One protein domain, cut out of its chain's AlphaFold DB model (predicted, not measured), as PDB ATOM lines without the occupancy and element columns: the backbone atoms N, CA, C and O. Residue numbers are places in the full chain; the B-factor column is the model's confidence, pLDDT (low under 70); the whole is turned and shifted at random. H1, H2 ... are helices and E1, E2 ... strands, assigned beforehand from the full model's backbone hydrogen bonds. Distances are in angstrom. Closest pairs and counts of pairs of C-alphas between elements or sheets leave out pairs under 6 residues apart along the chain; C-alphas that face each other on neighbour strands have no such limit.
ATOM      1  N   ILE A  57      27.800 -33.105  -2.792       97.19
ATOM      2  CA  ILE A  57      27.462 -31.669  -2.913       97.19
ATOM      3  C   ILE A  57      28.121 -31.038  -4.145       97.19
ATOM      4  O   ILE A  57      27.447 -30.413  -4.963       97.19
ATOM      5  N   THR A  58      29.426 -31.242  -4.338       97.50
ATOM      6  CA  THR A  58      30.148 -30.685  -5.494       97.50
ATOM      7  C   THR A  58      29.613 -31.219  -6.825       97.50
ATOM      8  O   THR A  58      29.440 -30.448  -7.769       97.50
ATOM      9  N   GLU A  59      29.325 -32.521  -6.902       97.81
ATOM     10  CA  GLU A  59      28.754 -33.168  -8.090       97.81
ATOM     11  C   GLU A  59      27.365 -32.597  -8.405       97.81
ATOM     12  O   GLU A  59      27.104 -32.204  -9.542       97.81
ATOM     13  N   ALA A  60      26.509 -32.467  -7.389       98.00
ATOM     14  CA  ALA A  60      25.165 -31.921  -7.522       98.00
ATOM     15  C   ALA A  60      25.177 -30.451  -7.969       98.00
ATOM     16  O   ALA A  60      24.429 -30.084  -8.873       98.00
ATOM     17  N   ARG A  61      26.081 -29.609  -7.441       98.12
ATOM     18  CA  ARG A  61      26.242 -28.217  -7.918       98.12
ATOM     19  C   ARG A  61      26.613 -28.171  -9.400       98.12
ATOM     20  O   ARG A  61      26.104 -27.333 -10.143       98.12
ATOM     21  N   GLN A  62      27.498 -29.064  -9.845       97.94
ATOM     22  CA  GLN A  62      27.878 -29.144 -11.255       97.94
ATOM     23  C   GLN A  62      26.728 -29.658 -12.127       97.94
ATOM     24  O   GLN A  62      26.501 -29.097 -13.197       97.94
ATOM     25  N   ALA A  63      25.993 -30.677 -11.676       98.06
ATOM     26  CA  ALA A  63      24.818 -31.202 -12.369       98.06
ATOM     27  C   ALA A  63      23.737 -30.130 -12.538       98.06
ATOM     28  O   ALA A  63      23.315 -29.870 -13.663       98.06
ATOM     29  N   ALA A  64      23.400 -29.405 -11.465       98.00
ATOM     30  CA  ALA A  64      22.444 -28.302 -11.513       98.00
ATOM     31  C   ALA A  64      22.844 -27.243 -12.553       98.00
ATOM     32  O   ALA A  64      22.029 -26.856 -13.385       98.00
ATOM     33  N   ARG A  65      24.114 -26.814 -12.573       97.69
ATOM     34  CA  ARG A  65      24.603 -25.825 -13.552       97.69
ATOM     35  C   ARG A  65      24.550 -26.337 -14.991       97.69
ATOM     36  O   ARG A  65      24.134 -25.599 -15.883       97.69
ATOM     37  N   ARG A  66      24.953 -27.590 -15.237       97.25
ATOM     38  CA  ARG A  66      24.907 -28.194 -16.581       97.25
ATOM     39  C   ARG A  66      23.474 -28.315 -17.092       97.25
ATOM     40  O   ARG A  66      23.195 -27.876 -18.205       97.25
ATOM     41  N   ALA A  67      22.581 -28.853 -16.269       97.38
ATOM     42  CA  ALA A  67      21.173 -29.013 -16.601       97.38
ATOM     43  C   ALA A  67      20.500 -27.650 -16.838       97.38
ATOM     44  O   ALA A  67      19.828 -27.439 -17.846       97.38
ATOM     45  N   ALA A  68      20.779 -26.664 -15.982       97.00
ATOM     46  CA  ALA A  68      20.285 -25.305 -16.160       97.00
ATOM     47  C   ALA A  68      20.811 -24.645 -17.448       97.00
ATOM     48  O   ALA A  68      20.057 -23.970 -18.153       97.00
ATOM     49  N   HIS A  69      22.083 -24.864 -17.798       96.50
ATOM     50  CA  HIS A  69      22.637 -24.409 -19.071       96.50
ATOM     51  C   HIS A  69      21.918 -25.049 -20.265       96.50
ATOM     52  O   HIS A  69      21.532 -24.324 -21.181       96.50
ATOM     53  N   ALA A  70      21.676 -26.364 -20.229       96.19
ATOM     54  CA  ALA A  70      20.946 -27.083 -21.275       96.19
ATOM     55  C   ALA A  70      19.531 -26.514 -21.491       96.19
ATOM     56  O   ALA A  70      19.132 -26.294 -22.635       96.19
ATOM     57  N   ILE A  71      18.817 -26.180 -20.408       95.19
ATOM     58  CA  ILE A  71      17.514 -25.498 -20.478       95.19
ATOM     59  C   ILE A  71      17.649 -24.132 -21.163       95.19
ATOM     60  O   ILE A  71      16.882 -23.818 -22.072       95.19
ATOM     61  N   ARG A  72      18.635 -23.314 -20.768       93.81
ATOM     62  CA  ARG A  72      18.807 -21.955 -21.316       93.81
ATOM     63  C   ARG A  72      19.145 -21.927 -22.803       93.81
ATOM     64  O   ARG A  72      18.758 -20.978 -23.479       93.81
ATOM     65  N   VAL A  73      19.874 -22.921 -23.304       94.75
ATOM     66  CA  VAL A  73      20.242 -23.004 -24.729       94.75
ATOM     67  C   VAL A  73      19.206 -23.753 -25.576       94.75
ATOM     68  O   VAL A  73      19.423 -23.924 -26.773       94.75
ATOM     69  N   GLY A  74      18.085 -24.179 -24.980       88.31
ATOM     70  CA  GLY A  74      17.002 -24.866 -25.687       88.31
ATOM     71  C   GLY A  74      17.335 -26.305 -26.089       88.31
ATOM     72  O   GLY A  74      16.936 -26.737 -27.168       88.31
ATOM     73  N   GLY A  75      18.098 -27.028 -25.259       86.19
ATOM     74  CA  GLY A  75      18.354 -28.463 -25.426       86.19
ATOM     75  C   GLY A  75      17.130 -29.334 -25.108       86.19
ATOM     76  O   GLY A  75      15.993 -28.873 -25.171       86.19
ATOM     77  N   ASP A  76      17.350 -30.598 -24.738       89.88
ATOM     78  CA  ASP A  76      16.275 -31.463 -24.229       89.88
ATOM     79  C   ASP A  76      15.794 -30.950 -22.860       89.88
ATOM     80  O   ASP A  76      16.382 -31.242 -21.817       89.88
ATOM     81  N   ILE A  77      14.745 -30.122 -22.878       89.25
ATOM     82  CA  ILE A  77      14.209 -29.462 -21.683       89.25
ATOM     83  C   ILE A  77      13.669 -30.488 -20.683       89.25
ATOM     84  O   ILE A  77      13.797 -30.256 -19.485       89.25
ATOM     85  N   GLY A  78      13.099 -31.607 -21.143       89.19
ATOM     86  CA  GLY A  78      12.525 -32.622 -20.258       89.19
ATOM     87  C   GLY A  78      13.610 -33.301 -19.430       89.19
ATOM     88  O   GLY A  78      13.603 -33.214 -18.203       89.19
ATOM     89  N   GLN A  79      14.610 -33.870 -20.107       92.88
ATOM     90  CA  GLN A  79      15.735 -34.512 -19.428       92.88
ATOM     91  C   GLN A  79      16.502 -33.527 -18.530       92.88
ATOM     92  O   GLN A  79      16.884 -33.866 -17.409       92.88
ATOM     93  N   ALA A  80      16.719 -32.298 -19.003       95.25
ATOM     94  CA  ALA A  80      17.424 -31.285 -18.228       95.25
ATOM     95  C   ALA A  80      16.612 -30.802 -17.012       95.25
ATOM     96  O   ALA A  80      17.192 -30.505 -15.970       95.25
ATOM     97  N   ALA A  81      15.283 -30.734 -17.101       93.81
ATOM     98  CA  ALA A  81      14.429 -30.381 -15.970       93.81
ATOM     99  C   ALA A  81      14.464 -31.441 -14.860       93.81
ATOM    100  O   ALA A  81      14.460 -31.070 -13.678       93.81
ATOM    101  N   ASP A  82      14.542 -32.720 -15.235       94.25
ATOM    102  CA  ASP A  82      14.682 -33.840 -14.302       94.25
ATOM    103  C   ASP A  82      16.058 -33.825 -13.616       94.25
ATOM    104  O   ASP A  82      16.118 -33.785 -12.385       94.25
ATOM    105  N   GLU A  83      17.163 -33.732 -14.376       96.62
ATOM    106  CA  GLU A  83      18.523 -33.646 -13.801       96.62
ATOM    107  C   GLU A  83      18.664 -32.420 -12.884       96.62
ATOM    108  O   GLU A  83      19.232 -32.511 -11.790       96.62
ATOM    109  N   LEU A  84      18.111 -31.272 -13.295       97.44
ATOM    110  CA  LEU A  84      18.100 -30.063 -12.476       97.44
ATOM    111  C   LEU A  84      17.287 -30.264 -11.192       97.44
ATOM    112  O   LEU A  84      17.738 -29.869 -10.117       97.44
ATOM    113  N   GLY A  85      16.102 -30.870 -11.295       96.56
ATOM    114  CA  GLY A  85      15.239 -31.160 -10.152       96.56
ATOM    115  C   GLY A  85      15.916 -32.057  -9.123       96.56
ATOM    116  O   GLY A  85      15.895 -31.749  -7.933       96.56
ATOM    117  N   ASP A  86      16.569 -33.124  -9.576       96.75
ATOM    118  CA  ASP A  86      17.270 -34.068  -8.707       96.75
ATOM    119  C   ASP A  86      18.480 -33.434  -8.023       96.75
ATOM    120  O   ASP A  86      18.643 -33.565  -6.805       96.75
ATOM    121  N   ALA A  87      19.289 -32.686  -8.775       97.81
ATOM    122  CA  ALA A  87      20.438 -31.978  -8.228       97.81
ATOM    123  C   ALA A  87      20.021 -30.931  -7.185       97.81
ATOM    124  O   ALA A  87      20.600 -30.869  -6.100       97.81
ATOM    125  N   LEU A  88      18.992 -30.131  -7.478       97.31
ATOM    126  CA  LEU A  88      18.487 -29.118  -6.554       97.31
ATOM    127  C   LEU A  88      17.806 -29.737  -5.327       97.31
ATOM    128  O   LEU A  88      18.016 -29.238  -4.225       97.31
ATOM    129  N   ARG A  89      17.054 -30.838  -5.476       95.44
ATOM    130  CA  ARG A  89      16.488 -31.578  -4.334       95.44
ATOM    131  C   ARG A  89      17.590 -32.078  -3.413       95.44
ATOM    132  O   ARG A  89      17.497 -31.895  -2.201       95.44
ATOM    133  N   TYR A  90      18.626 -32.685  -3.990       95.56
ATOM    134  CA  TYR A  90      19.772 -33.161  -3.228       95.56
ATOM    135  C   TYR A  90      20.452 -32.011  -2.485       95.56
ATOM    136  O   TYR A  90      20.763 -32.175  -1.315       95.56
ATOM    137  N   LEU A  91      20.643 -30.846  -3.113       96.62
ATOM    138  CA  LEU A  91      21.245 -29.686  -2.449       96.62
ATOM    139  C   LEU A  91      20.346 -29.111  -1.352       96.62
ATOM    140  O   LEU A  91      20.824 -28.927  -0.243       96.62
ATOM    141  N   ALA A  92      19.049 -28.912  -1.601       94.44
ATOM    142  CA  ALA A  92      18.105 -28.452  -0.575       94.44
ATOM    143  C   ALA A  92      18.088 -29.383   0.647       94.44
ATOM    144  O   ALA A  92      17.869 -28.953   1.779       94.44
ATOM    145  N   GLN A  93      18.345 -30.672   0.410       93.31
ATOM    146  CA  GLN A  93      18.729 -31.591   1.456       93.31
ATOM    147  C   GLN A  93      20.185 -31.300   1.871       93.31
ATOM    148  O   GLN A  93      20.397 -30.500   2.761       93.31
ATOM    149  N   ALA A  94      21.208 -31.932   1.321       94.81
ATOM    150  CA  ALA A  94      22.589 -31.912   1.819       94.81
ATOM    151  C   ALA A  94      23.169 -30.550   2.264       94.81
ATOM    152  O   ALA A  94      23.861 -30.518   3.281       94.81
ATOM    153  N   ASP A  95      22.882 -29.459   1.556       95.31
ATOM    154  CA  ASP A  95      23.473 -28.130   1.760       95.31
ATOM    155  C   ASP A  95      22.481 -27.009   1.356       95.31
ATOM    156  O   ASP A  95      22.512 -26.527   0.214       95.31
ATOM    157  N   PRO A  96      21.566 -26.606   2.267       93.38
ATOM    158  CA  PRO A  96      20.557 -25.582   1.991       93.38
ATOM    159  C   PRO A  96      21.159 -24.233   1.591       93.38
ATOM    160  O   PRO A  96      20.598 -23.552   0.738       93.38
ATOM    161  N   ASP A  97      22.327 -23.881   2.135       94.75
ATOM    162  CA  ASP A  97      23.019 -22.638   1.792       94.75
ATOM    163  C   ASP A  97      23.502 -22.671   0.334       94.75
ATOM    164  O   ASP A  97      23.331 -21.697  -0.401       94.75
ATOM    165  N   ALA A  98      24.046 -23.801  -0.134       95.88
ATOM    166  CA  ALA A  98      24.410 -23.965  -1.543       95.88
ATOM    167  C   ALA A  98      23.190 -23.982  -2.477       95.88
ATOM    168  O   ALA A  98      23.284 -23.515  -3.618       95.88
ATOM    169  N   PHE A  99      22.058 -24.529  -2.023       96.69
ATOM    170  CA  PHE A  99      20.792 -24.446  -2.750       96.69
ATOM    171  C   PHE A  99      20.318 -22.991  -2.878       96.69
ATOM    172  O   PHE A  99      20.008 -22.546  -3.989       96.69
ATOM    173  N   ASP A 100      20.316 -22.236  -1.780       96.12
ATOM    174  CA  ASP A 100      19.913 -20.830  -1.760       96.12
ATOM    175  C   ASP A 100      20.861 -19.975  -2.611       96.12
ATOM    176  O   ASP A 100      20.398 -19.189  -3.435       96.12
ATOM    177  N   GLU A 101      22.178 -20.180  -2.512       96.38
ATOM    178  CA  GLU A 101      23.181 -19.485  -3.331       96.38
ATOM    179  C   GLU A 101      22.931 -19.682  -4.837       96.38
ATOM    180  O   GLU A 101      23.054 -18.739  -5.620       96.38
ATOM    181  N   LEU A 102      22.573 -20.900  -5.257       96.25
ATOM    182  CA  LEU A 102      22.311 -21.201  -6.666       96.25
ATOM    183  C   LEU A 102      20.966 -20.657  -7.153       96.25
ATOM    184  O   LEU A 102      20.850 -20.264  -8.314       96.25
ATOM    185  N   THR A 103      19.938 -20.680  -6.308       96.94
ATOM    186  CA  THR A 103      18.559 -20.391  -6.732       96.94
ATOM    187  C   THR A 103      18.126 -18.951  -6.461       96.94
ATOM    188  O   THR A 103      17.185 -18.469  -7.104       96.94
ATOM    189  N   ALA A 104      18.813 -18.230  -5.573       94.94
ATOM    190  CA  ALA A 104      18.510 -16.843  -5.247       94.94
ATOM    191  C   ALA A 104      18.592 -15.945  -6.490       94.94
ATOM    192  O   ALA A 104      19.631 -15.800  -7.128       94.94
ATOM    193  N   GLY A 105      17.463 -15.325  -6.841       93.00
ATOM    194  CA  GLY A 105      17.366 -14.422  -7.991       93.00
ATOM    195  C   GLY A 105      17.507 -15.097  -9.360       93.00
ATOM    196  O   GLY A 105      17.496 -14.397 -10.373       93.00
ATOM    197  N   ALA A 106      17.613 -16.429  -9.418       96.31
ATOM    198  CA  ALA A 106      17.684 -17.153 -10.677       96.31
ATOM    199  C   ALA A 106      16.383 -16.969 -11.486       96.31
ATOM    200  O   ALA A 106      15.288 -16.946 -10.906       96.31
ATOM    201  N   PRO A 107      16.469 -16.861 -12.826       96.00
ATOM    202  CA  PRO A 107      15.282 -16.853 -13.667       96.00
ATOM    203  C   PRO A 107      14.513 -18.160 -13.484       96.00
ATOM    204  O   PRO A 107      15.100 -19.214 -13.227       96.00
ATOM    205  N   ARG A 108      13.192 -18.092 -13.629       95.69
ATOM    206  CA  ARG A 108      12.328 -19.264 -13.531       95.69
ATOM    207  C   ARG A 108      11.800 -19.661 -14.897       95.69
ATOM    208  O   ARG A 108      11.456 -18.795 -15.698       95.69
ATOM    209  N   VAL A 109      11.725 -20.964 -15.140       95.31
ATOM    210  CA  VAL A 109      11.120 -21.539 -16.347       95.31
ATOM    211  C   VAL A 109       9.890 -22.343 -15.973       95.31
ATOM    212  O   VAL A 109       9.895 -23.058 -14.971       95.31
ATOM    213  N   THR A 110       8.845 -22.224 -16.785       96.44
ATOM    214  CA  THR A 110       7.631 -23.022 -16.636       96.44
ATOM    215  C   THR A 110       7.837 -24.379 -17.293       96.44
ATOM    216  O   THR A 110       8.117 -24.445 -18.489       96.44
ATOM    217  N   ILE A 111       7.695 -25.449 -16.517       94.94
ATOM    218  CA  ILE A 111       7.863 -26.837 -16.958       94.94
ATOM    219  C   ILE A 111       6.719 -27.697 -16.424       94.94
ATOM    220  O   ILE A 111       6.162 -27.421 -15.359       94.94
ATOM    221  N   GLU A 112       6.366 -28.734 -17.176       95.69
ATOM    222  CA  GLU A 112       5.441 -29.774 -16.736       95.69
ATOM    223  C   GLU A 112       6.251 -30.976 -16.251       95.69
ATOM    224  O   GLU A 112       7.130 -31.459 -16.963       95.69
ATOM    225  N   ILE A 113       5.986 -31.424 -15.026       94.56
ATOM    226  CA  ILE A 113       6.707 -32.525 -14.379       94.56
ATOM    227  C   ILE A 113       5.727 -33.418 -13.616       94.56
ATOM    228  O   ILE A 113       4.672 -32.938 -13.195       94.56
ATOM    229  N   PRO A 114       6.064 -34.692 -13.353       93.62
ATOM    230  CA  PRO A 114       5.335 -35.481 -12.368       93.62
ATOM    231  C   PRO A 114       5.326 -34.767 -11.014       93.62
ATOM    232  O   PRO A 114       6.318 -34.151 -10.620       93.62
ATOM    233  N   ARG A 115       4.241 -34.889 -10.250       94.56
ATOM    234  CA  ARG A 115       4.104 -34.238  -8.937       94.56
ATOM    235  C   ARG A 115       5.194 -34.652  -7.943       94.56
ATOM    236  O   ARG A 115       5.627 -33.831  -7.140       94.56
ATOM    237  N   LEU A 116       5.701 -35.885  -8.030       92.94
ATOM    238  CA  LEU A 116       6.881 -36.321  -7.259       92.94
ATOM    239  C   LEU A 116       8.159 -35.532  -7.602       92.94
ATOM    240  O   LEU A 116       9.061 -35.408  -6.776       92.94
ATOM    241  N   GLY A 117       8.226 -34.977  -8.810       94.12
ATOM    242  CA  GLY A 117       9.311 -34.134  -9.289       94.12
ATOM    243  C   GLY A 117       9.336 -32.740  -8.664       94.12
ATOM    244  O   GLY A 117      10.345 -32.056  -8.811       94.12
ATOM    245  N   VAL A 118       8.277 -32.309  -7.969       96.19
ATOM    246  CA  VAL A 118       8.199 -30.993  -7.314       96.19
ATOM    247  C   VAL A 118       9.187 -30.916  -6.148       96.19
ATOM    248  O   VAL A 118       9.262 -31.825  -5.312       96.19
ATOM    249  N   ILE A 119       9.929 -29.814  -6.073       95.50
ATOM    250  CA  ILE A 119      10.951 -29.580  -5.048       95.50
ATOM    251  C   ILE A 119      10.679 -28.297  -4.263       95.50
ATOM    252  O   ILE A 119       9.893 -27.442  -4.674       95.50
ATOM    253  N   GLN A 120      11.355 -28.156  -3.122       94.88
ATOM    254  CA  GLN A 120      11.414 -26.889  -2.401       94.88
ATOM    255  C   GLN A 120      11.851 -25.755  -3.338       94.88
ATOM    256  O   GLN A 120      12.745 -25.920  -4.165       94.88
ATOM    257  N   GLY A 121      11.214 -24.596  -3.195       95.62
ATOM    258  CA  GLY A 121      11.506 -23.400  -3.973       95.62
ATOM    259  C   GLY A 121      10.807 -23.332  -5.331       95.62
ATOM    260  O   GLY A 121      10.787 -22.243  -5.911       95.62
ATOM    261  N   ASP A 122      10.198 -24.410  -5.837       97.94
ATOM    262  CA  ASP A 122       9.331 -24.350  -7.021       97.94
ATOM    263  C   ASP A 122       8.110 -23.443  -6.764       97.94
ATOM    264  O   ASP A 122       7.646 -23.292  -5.630       97.94
ATOM    265  N   ILE A 123       7.568 -22.844  -7.827       98.25
ATOM    266  CA  ILE A 123       6.225 -22.246  -7.796       98.25
ATOM    267  C   ILE A 123       5.269 -23.221  -8.469       98.25
ATOM    268  O   ILE A 123       5.293 -23.371  -9.686       98.25
ATOM    269  N   LEU A 124       4.428 -23.878  -7.683       97.94
ATOM    270  CA  LEU A 124       3.419 -24.818  -8.146       97.94
ATOM    271  C   LEU A 124       2.159 -24.075  -8.597       97.94
ATOM    272  O   LEU A 124       1.605 -23.263  -7.854       97.94
ATOM    273  N   HIS A 125       1.684 -24.378  -9.803       97.44
ATOM    274  CA  HIS A 125       0.407 -23.878 -10.311       97.44
ATOM    275  C   HIS A 125      -0.695 -24.854  -9.907       97.44
ATOM    276  O   HIS A 125      -0.791 -25.956 -10.446       97.44
ATOM    277  N   GLN A 126      -1.524 -24.477  -8.933       94.12
ATOM    278  CA  GLN A 126      -2.599 -25.338  -8.437       94.12
ATOM    279  C   GLN A 126      -3.765 -24.505  -7.903       94.12
ATOM    280  O   GLN A 126      -3.574 -23.416  -7.370       94.12
ATOM    281  N   HIS A 127      -4.988 -25.022  -8.045       90.12
ATOM    282  CA  HIS A 127      -6.218 -24.347  -7.602       90.12
ATOM    283  C   HIS A 127      -6.405 -22.938  -8.193       90.12
ATOM    284  O   HIS A 127      -7.010 -22.076  -7.564       90.12
ATOM    285  N   GLY A 128      -5.883 -22.699  -9.401       92.00
ATOM    286  CA  GLY A 128      -5.939 -21.386 -10.051       92.00
ATOM    287  C   GLY A 128      -5.016 -20.331  -9.432       92.00
ATOM    288  O   GLY A 128      -5.191 -19.154  -9.725       92.00
ATOM    289  N   ALA A 129      -4.053 -20.732  -8.595       96.06
ATOM    290  CA  ALA A 129      -3.105 -19.843  -7.934       96.06
ATOM    291  C   ALA A 129      -1.654 -20.313  -8.121       96.06
ATOM    292  O   ALA A 129      -1.382 -21.483  -8.419       96.06
ATOM    293  N   ARG A 130      -0.720 -19.387  -7.898       98.00
ATOM    294  CA  ARG A 130       0.722 -19.651  -7.846       98.00
ATOM    295  C   ARG A 130       1.152 -19.845  -6.399       98.00
ATOM    296  O   ARG A 130       0.964 -18.965  -5.554       98.00
ATOM    297  N   LEU A 131       1.742 -21.000  -6.111       98.25
ATOM    298  CA  LEU A 131       2.064 -21.440  -4.758       98.25
ATOM    299  C   LEU A 131       3.564 -21.706  -4.622       98.25
ATOM    300  O   LEU A 131       4.086 -22.632  -5.235       98.25
ATOM    301  N   THR A 132       4.269 -20.931  -3.800       97.81
ATOM    302  CA  THR A 132       5.648 -21.252  -3.419       97.81
ATOM    303  C   THR A 132       5.654 -22.537  -2.606       97.81
ATOM    304  O   THR A 132       4.985 -22.627  -1.575       97.81
ATOM    305  N   VAL A 133       6.428 -23.518  -3.056       97.50
ATOM    306  CA  VAL A 133       6.664 -24.770  -2.342       97.50
ATOM    307  C   VAL A 133       7.729 -24.528  -1.282       97.50
ATOM    308  O   VAL A 133       8.896 -24.299  -1.594       97.50
ATOM    309  N   LEU A 134       7.321 -24.559  -0.018       94.38
ATOM    310  CA  LEU A 134       8.199 -24.319   1.126       94.38
ATOM    311  C   LEU A 134       8.971 -25.579   1.509       94.38
ATOM    312  O   LEU A 134      10.140 -25.505   1.864       94.38
ATOM    313  N   ARG A 135       8.315 -26.737   1.416       91.25
ATOM    314  CA  ARG A 135       8.920 -28.054   1.624       91.25
ATOM    315  C   ARG A 135       8.071 -29.140   0.981       91.25
ATOM    316  O   ARG A 135       6.860 -28.973   0.834       91.25
ATOM    317  N   THR A 136       8.697 -30.263   0.658       92.81
ATOM    318  CA  THR A 136       8.026 -31.480   0.187       92.81
ATOM    319  C   THR A 136       8.520 -32.686   0.971       92.81
ATOM    320  O   THR A 136       9.655 -32.692   1.454       92.81
ATOM    321  N   ALA A 137       7.668 -33.696   1.123       90.19
ATOM    322  CA  ALA A 137       8.073 -34.997   1.641       90.19
ATOM    323  C   ALA A 137       7.054 -36.088   1.274       90.19
ATOM    324  O   ALA A 137       6.045 -35.830   0.608       90.19
ATOM    325  N   VAL A 138       7.334 -37.320   1.698       90.31
ATOM    326  CA  VAL A 138       6.469 -38.483   1.487       90.31
ATOM    327  C   VAL A 138       6.197 -39.147   2.831       90.31
ATOM    328  O   VAL A 138       7.115 -39.589   3.510       90.31
ATOM    329  N   SER A 139       4.932 -39.250   3.233       85.00
ATOM    330  CA  SER A 139       4.582 -39.946   4.472       85.00
ATOM    331  C   SER A 139       4.934 -41.436   4.397       85.00
ATOM    332  O   SER A 139       4.717 -42.091   3.379       85.00
ATOM    333  N   THR A 140       5.404 -41.993   5.513       76.25
ATOM    334  CA  THR A 140       5.732 -43.423   5.675       76.25
ATOM    335  C   THR A 140       4.593 -44.257   6.257       76.25
ATOM    336  O   THR A 140       4.813 -45.290   6.883       76.25
ATOM    337  N   SER A 141       3.353 -43.812   6.062       77.81
ATOM    338  CA  SER A 141       2.152 -44.575   6.412       77.81
ATOM    339  C   SER A 141       1.930 -45.757   5.462       77.81
ATOM    340  O   SER A 141       2.389 -45.721   4.322       77.81
ATOM    341  N   ASP A 142       1.130 -46.745   5.886       81.38
ATOM    342  CA  ASP A 142       0.738 -47.910   5.064       81.38
ATOM    343  C   ASP A 142       0.200 -47.512   3.680       81.38
ATOM    344  O   ASP A 142       0.407 -48.201   2.682       81.38
ATOM    345  N   THR A 143      -0.463 -46.358   3.608       85.56
ATOM    346  CA  THR A 143      -0.786 -45.674   2.358       85.56
ATOM    347  C   THR A 143       0.077 -44.416   2.237       85.56
ATOM    348  O   THR A 143      -0.316 -43.377   2.781       85.56
ATOM    349  N   PRO A 144       1.247 -44.467   1.579       89.00
ATOM    350  CA  PRO A 144       2.151 -43.327   1.521       89.00
ATOM    351  C   PRO A 144       1.533 -42.185   0.705       89.00
ATOM    352  O   PRO A 144       0.904 -42.396  -0.342       89.00
ATOM    353  N   GLN A 145       1.706 -40.962   1.195       92.75
ATOM    354  CA  GLN A 145       1.217 -39.740   0.568       92.75
ATOM    355  C   GLN A 145       2.375 -38.790   0.318       92.75
ATOM    356  O   GLN A 145       3.134 -38.465   1.226       92.75
ATOM    357  N   TRP A 146       2.482 -38.314  -0.916       94.19
ATOM    358  CA  TRP A 146       3.283 -37.137  -1.200       94.19
ATOM    359  C   TRP A 146       2.544 -35.912  -0.669       94.19
ATOM    360  O   TRP A 146       1.324 -35.797  -0.838       94.19
ATOM    361  N   TRP A 147       3.273 -34.987  -0.061       94.12
ATOM    362  CA  TRP A 147       2.721 -33.711   0.364       94.12
ATOM    363  C   TRP A 147       3.722 -32.575   0.154       94.12
ATOM    364  O   TRP A 147       4.939 -32.773   0.128       94.12
ATOM    365  N   ALA A 148       3.182 -31.368   0.017       95.44
ATOM    366  CA  ALA A 148       3.930 -30.125  -0.027       95.44
ATOM    367  C   ALA A 148       3.319 -29.120   0.948       95.44
ATOM    368  O   ALA A 148       2.099 -28.937   0.979       95.44
ATOM    369  N   GLU A 149       4.169 -28.459   1.729       95.81
ATOM    370  CA  GLU A 149       3.789 -27.222   2.405       95.81
ATOM    371  C   GLU A 149       3.957 -26.072   1.420       95.81
ATOM    372  O   GLU A 149       5.006 -25.927   0.785       95.81
ATOM    373  N   VAL A 150       2.910 -25.274   1.275       97.56
ATOM    374  CA  VAL A 150       2.806 -24.264   0.231       97.56
ATOM    375  C   VAL A 150       2.275 -22.946   0.775       97.56
ATOM    376  O   VAL A 150       1.520 -22.907   1.749       97.56
ATOM    377  N   HIS A 151       2.632 -21.851   0.107       97.81
ATOM    378  CA  HIS A 151       2.109 -20.517   0.399       97.81
ATOM    379  C   HIS A 151       1.898 -19.721  -0.889       97.81
ATOM    380  O   HIS A 151       2.695 -19.829  -1.816       97.81
ATOM    381  N   GLY A 152       0.823 -18.935  -0.974       97.25
ATOM    382  CA  GLY A 152       0.554 -18.128  -2.168       97.25
ATOM    383  C   GLY A 152       1.658 -17.096  -2.423       97.25
ATOM    384  O   GLY A 152       2.056 -16.384  -1.500       97.25
ATOM    385  N   VAL A 153       2.125 -17.010  -3.674       97.12
ATOM    386  CA  VAL A 153       3.237 -16.130  -4.084       97.12
ATOM    387  C   VAL A 153       2.881 -14.658  -3.862       97.12
ATOM    388  O   VAL A 153       3.671 -13.888  -3.317       97.12
ATOM    389  N   THR A 154       1.678 -14.256  -4.276       96.62
ATOM    390  CA  THR A 154       1.181 -12.881  -4.142       96.62
ATOM    391  C   THR A 154       0.097 -12.758  -3.066       96.62
ATOM    392  O   THR A 154      -0.356 -13.729  -2.461       96.62
ATOM    393  N   ALA A 155      -0.337 -11.529  -2.769       95.06
ATOM    394  CA  ALA A 155      -1.517 -11.316  -1.924       95.06
ATOM    395  C   ALA A 155      -2.799 -11.889  -2.559       95.06
ATOM    396  O   ALA A 155      -3.636 -12.424  -1.837       95.06
ATOM    397  N   GLU A 156      -2.915 -11.820  -3.887       95.62
ATOM    398  CA  GLU A 156      -4.044 -12.363  -4.643       95.62
ATOM    399  C   GLU A 156      -4.066 -13.897  -4.585       95.62
ATOM    400  O   GLU A 156      -5.082 -14.472  -4.199       95.62
ATOM    401  N   ASP A 157      -2.923 -14.557  -4.810       96.50
ATOM    402  CA  ASP A 157      -2.800 -16.020  -4.688       96.50
ATOM    403  C   ASP A 157      -3.196 -16.513  -3.284       96.50
ATOM    404  O   ASP A 157      -3.883 -17.525  -3.121       96.50
ATOM    405  N   ARG A 158      -2.793 -15.768  -2.244       94.50
ATOM    406  CA  ARG A 158      -3.139 -16.056  -0.840       94.50
ATOM    407  C   ARG A 158      -4.617 -15.833  -0.528       94.50
ATOM    408  O   ARG A 158      -5.148 -16.471   0.378       94.50
ATOM    409  N   GLN A 159      -5.278 -14.920  -1.237       92.19
ATOM    410  CA  GLN A 159      -6.715 -14.694  -1.105       92.19
ATOM    411  C   GLN A 159      -7.529 -15.757  -1.848       92.19
ATOM    412  O   GLN A 159      -8.580 -16.153  -1.350       92.19
ATOM    413  N   ALA A 160      -7.042 -16.220  -3.002       90.44
ATOM    414  CA  ALA A 160      -7.651 -17.301  -3.772       90.44
ATOM    415  C   ALA A 160      -7.517 -18.672  -3.082       90.44
ATOM    416  O   ALA A 160      -8.325 -19.565  -3.326       90.44
ATOM    417  N   THR A 161      -6.512 -18.832  -2.213       90.81
ATOM    418  CA  THR A 161      -6.249 -20.068  -1.463       90.81
ATOM    419  C   THR A 161      -6.321 -19.843   0.053       90.81
ATOM    420  O   THR A 161      -7.383 -19.512   0.580       90.81
ATOM    421  N   TYR A 162      -5.210 -20.020   0.773       88.44
ATOM    422  CA  TYR A 162      -5.103 -19.765   2.205       88.44
ATOM    423  C   TYR A 162      -4.115 -18.632   2.477       88.44
ATOM    424  O   TYR A 162      -3.055 -18.517   1.857       88.44
ATOM    425  N   ARG A 163      -4.449 -17.805   3.473       90.44
ATOM    426  CA  ARG A 163      -3.633 -16.643   3.858       90.44
ATOM    427  C   ARG A 163      -2.299 -17.032   4.510       90.44
ATOM    428  O   ARG A 163      -1.323 -16.292   4.385       90.44
ATOM    429  N   ALA A 164      -2.270 -18.171   5.197       93.06
ATOM    430  CA  ALA A 164      -1.102 -18.739   5.868       93.06
ATOM    431  C   ALA A 164      -0.592 -19.986   5.118       93.06
ATOM    432  O   ALA A 164      -1.340 -20.525   4.296       93.06
ATOM    433  N   PRO A 165       0.647 -20.446   5.385       95.19
ATOM    434  CA  PRO A 165       1.139 -21.724   4.877       95.19
ATOM    435  C   PRO A 165       0.193 -22.886   5.201       95.19
ATOM    436  O   PRO A 165      -0.424 -22.918   6.270       95.19
ATOM    437  N   TRP A 166       0.055 -23.822   4.265       94.19
ATOM    438  CA  TRP A 166      -0.852 -24.967   4.372       94.19
ATOM    439  C   TRP A 166      -0.323 -26.168   3.579       94.19
ATOM    440  O   TRP A 166       0.617 -26.035   2.797       94.19
ATOM    441  N   HIS A 167      -0.918 -27.347   3.776       93.56
ATOM    442  CA  HIS A 167      -0.488 -28.580   3.114       93.56
ATOM    443  C   HIS A 167      -1.437 -29.003   1.997       93.56
ATOM    444  O   HIS A 167      -2.638 -29.158   2.218       93.56
ATOM    445  N   THR A 168      -0.871 -29.297   0.832       94.00
ATOM    446  CA  THR A 168      -1.525 -30.093  -0.211       94.00
ATOM    447  C   THR A 168      -0.868 -31.466  -0.269       94.00
ATOM    448  O   THR A 168       0.333 -31.590  -0.031       94.00
ATOM    449  N   GLY A 169      -1.620 -32.506  -0.616       92.94
ATOM    450  CA  GLY A 169      -1.067 -33.849  -0.737       92.94
ATOM    451  C   GLY A 169      -1.970 -34.801  -1.504       92.94
ATOM    452  O   GLY A 169      -3.161 -34.549  -1.681       92.94
ATOM    453  N   ILE A 170      -1.375 -35.888  -1.985       94.00
ATOM    454  CA  ILE A 170      -2.053 -36.973  -2.698       94.00
ATOM    455  C   ILE A 170      -1.292 -38.281  -2.462       94.00
ATOM    456  O   ILE A 170      -0.102 -38.277  -2.150       94.00
ATOM    457  N   HIS A 171      -1.956 -39.427  -2.617       94.31
ATOM    458  CA  HIS A 171      -1.278 -40.722  -2.554       94.31
ATOM    459  C   HIS A 171      -0.146 -40.822  -3.582       94.31
ATOM    460  O   HIS A 171      -0.312 -40.423  -4.737       94.31
ATOM    461  N   VAL A 172       0.984 -41.410  -3.174       92.19
ATOM    462  CA  VAL A 172       2.193 -41.537  -4.012       92.19
ATOM    463  C   VAL A 172       1.897 -42.228  -5.341       92.19
ATOM    464  O   VAL A 172       2.396 -41.799  -6.378       92.19
ATOM    465  N   GLN A 173       1.018 -43.238  -5.333       92.00
ATOM    466  CA  GLN A 173       0.609 -43.950  -6.547       92.00
ATOM    467  C   GLN A 173      -0.019 -43.036  -7.607       92.00
ATOM    468  O   GLN A 173       0.063 -43.350  -8.784       92.00
ATOM    469  N   TYR A 174      -0.642 -41.923  -7.205       92.94
ATOM    470  CA  TYR A 174      -1.186 -40.927  -8.128       92.94
ATOM    471  C   TYR A 174      -0.165 -39.826  -8.413       92.94
ATOM    472  O   TYR A 174      -0.022 -39.424  -9.561       92.94
ATOM    473  N   ALA A 175       0.603 -39.393  -7.404       92.12
ATOM    474  CA  ALA A 175       1.644 -38.375  -7.570       92.12
ATOM    475  C   ALA A 175       2.699 -38.748  -8.629       92.12
ATOM    476  O   ALA A 175       3.284 -37.863  -9.248       92.12
ATOM    477  N   ALA A 176       2.952 -40.045  -8.828       88.44
ATOM    478  CA  ALA A 176       3.899 -40.538  -9.826       88.44
ATOM    479  C   ALA A 176       3.463 -40.286 -11.280       88.44
ATOM    480  O   ALA A 176       4.316 -40.196 -12.156       88.44
ATOM    481  N   TRP A 177       2.157 -40.172 -11.533       90.06
ATOM    482  CA  TRP A 177       1.593 -40.031 -12.883       90.06
ATOM    483  C   TRP A 177       0.869 -38.700 -13.094       90.06
ATOM    484  O   TRP A 177       0.580 -38.334 -14.229       90.06
ATOM    485  N   ASP A 178       0.558 -37.991 -12.010       94.06
ATOM    486  CA  ASP A 178      -0.079 -36.684 -12.053       94.06
ATOM    487  C   ASP A 178       0.938 -35.621 -12.472       94.06
ATOM    488  O   ASP A 178       1.880 -35.321 -11.732       94.06
ATOM    489  N   LEU A 179       0.753 -35.080 -13.674       95.25
ATOM    490  CA  LEU A 179       1.581 -34.010 -14.209       95.25
ATOM    491  C   LEU A 179       1.104 -32.664 -13.664       95.25
ATOM    492  O   LEU A 179      -0.087 -32.350 -13.670       95.25
ATOM    493  N   VAL A 180       2.053 -31.861 -13.198       96.50
ATOM    494  CA  VAL A 180       1.816 -30.520 -12.672       96.50
ATOM    495  C   VAL A 180       2.717 -29.515 -13.361       96.50
ATOM    496  O   VAL A 180       3.863 -29.802 -13.709       96.50
ATOM    497  N   THR A 181       2.206 -28.299 -13.517       97.81
ATOM    498  CA  THR A 181       2.996 -27.170 -13.996       97.81
ATOM    499  C   THR A 181       3.691 -26.489 -12.822       97.81
ATOM    500  O   THR A 181       3.045 -26.098 -11.841       97.81
ATOM    501  N   VAL A 182       5.005 -26.303 -12.934       97.88
ATOM    502  CA  VAL A 182       5.801 -25.540 -11.967       97.88
ATOM    503  C   VAL A 182       6.654 -24.480 -12.651       97.88
ATOM    504  O   VAL A 182       7.063 -24.648 -13.796       97.88
ATOM    505  N   GLU A 183       6.975 -23.405 -11.932       98.06
ATOM    506  CA  GLU A 183       8.063 -22.495 -12.296       98.06
ATOM    507  C   GLU A 183       9.300 -22.827 -11.460       98.06
ATOM    508  O   GLU A 183       9.356 -22.531 -10.257       98.06
ATOM    509  N   ARG A 184      10.306 -23.419 -12.103       97.50
ATOM    510  CA  ARG A 184      11.549 -23.856 -11.463       97.50
ATOM    511  C   ARG A 184      12.667 -22.852 -11.686       97.50
ATOM    512  O   ARG A 184      12.821 -22.339 -12.792       97.50
ATOM    513  N   ALA A 185      13.454 -22.586 -10.646       97.44
ATOM    514  CA  ALA A 185      14.660 -21.769 -10.743       97.44
ATOM    515  C   ALA A 185      15.706 -22.436 -11.653       97.44
ATOM    516  O   ALA A 185      15.958 -23.632 -11.529       97.44
ATOM    517  N   VAL A 186      16.335 -21.657 -12.535       96.88
ATOM    518  CA  VAL A 186      17.360 -22.107 -13.491       96.88
ATOM    519  C   VAL A 186      18.659 -21.327 -13.241       96.88
ATOM    520  O   VAL A 186      18.873 -20.280 -13.859       96.88
TER     521      VAL A 186
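Overview. This is residues 57 to 186 of the 188 residues of an uncharacterized protein of Streptomyces sp. TSRI0281 (UniProt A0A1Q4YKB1). A strongly twisted, curled sheet of six antiparallel strands has helices packed at its E1 end: H2 crosses over E1, H1 lies along H2 on the side away from the sheet, and short H3 folds back at the end of H2. Two small helices, H4 and H5, sit at the sheet's margins, away from these three. The printed part has 130 residues, with named elements in the order H1 H2 H3 E1 E2 E3 E4 H4 E5 H5 E6, and the sheet runs E1 E6 E2 E3 E4 E5. The class is mixed, helices and strands, and the whole is compact, with a radius of gyration of the C-alphas of 14.5 A and a rounded outline of 37 by 35 by 28 A.

Along the chain. Find C-alpha 57 at (27.462, -31.669, -2.913); from there H1 runs to residue 72, 22.5 A. H2, residues 77 to 94, runs 25.1 A from C-alpha 77 at (14.209, -29.462, -21.683). H3 is residues 96 to 103, 10.3 A. Next come the strands E1, residues 108 to 114, 17.7 A, and E2, residues 123 to 126. E3, residues 129 to 138, covers 23.0 A and bends by 74 degrees at residue 134. E4, residues 145 to 152, covers 21.8 A. After H4, residues 155 to 160, look for E5, residues 166 to 171, 17.2 A, and H5, residues 172 to 175. E6, residues 179 to 185, covers 18.2 A and ends at C-alpha 185, (14.660, -21.769, -10.743).

Arrangement. Look first at H1 and H2, a helical hairpin: they touch, closest at the C-alphas of Ala 67 and Ala 80, 4.7 A, at a shallow tilt of 29 degrees, opposite ways. With residues 88 to 92 alone H2 touches H3, closest at the C-alphas of Leu 91 and Phe 99, 5.3 A. H2 is on the sheet at a height of 9.1 A, over E1, and runs across the strands at 86 degrees to E1 on the local plane. H1 is only just not on the sheet, with 4 pairs of C-alphas within 10 A. E1 pairs with E6 through N 111 and O 182, 2.9 A; E6 with E2 through N 183 and O 123, 2.8 A. E2, E3 and E4 form a meander, each strand the antiparallel neighbour of the one before: see N 124 and O 131, 2.8 A, then N 132 and O 151, 2.8 A. E4 and the edge strand E5 are antiparallel neighbours, with N 148 and O 168 within hydrogen-bond range at 2.9 A. H4 only grazes the sheet with residues 156 to 160; H5 is on the face opposite to H2, over none of the strands. In H1, H2, H3 and H4 every O i to N i+4 pair is within hydrogen-bond range; H5 is too short for one.

Size, cuts and confidence. The C-alphas farthest apart, those of Val 73 and Asp 142, are 43.5 A apart. The printed part has no cut and no long link. Its mean pLDDT is 94.3, and no printed residue is under 70.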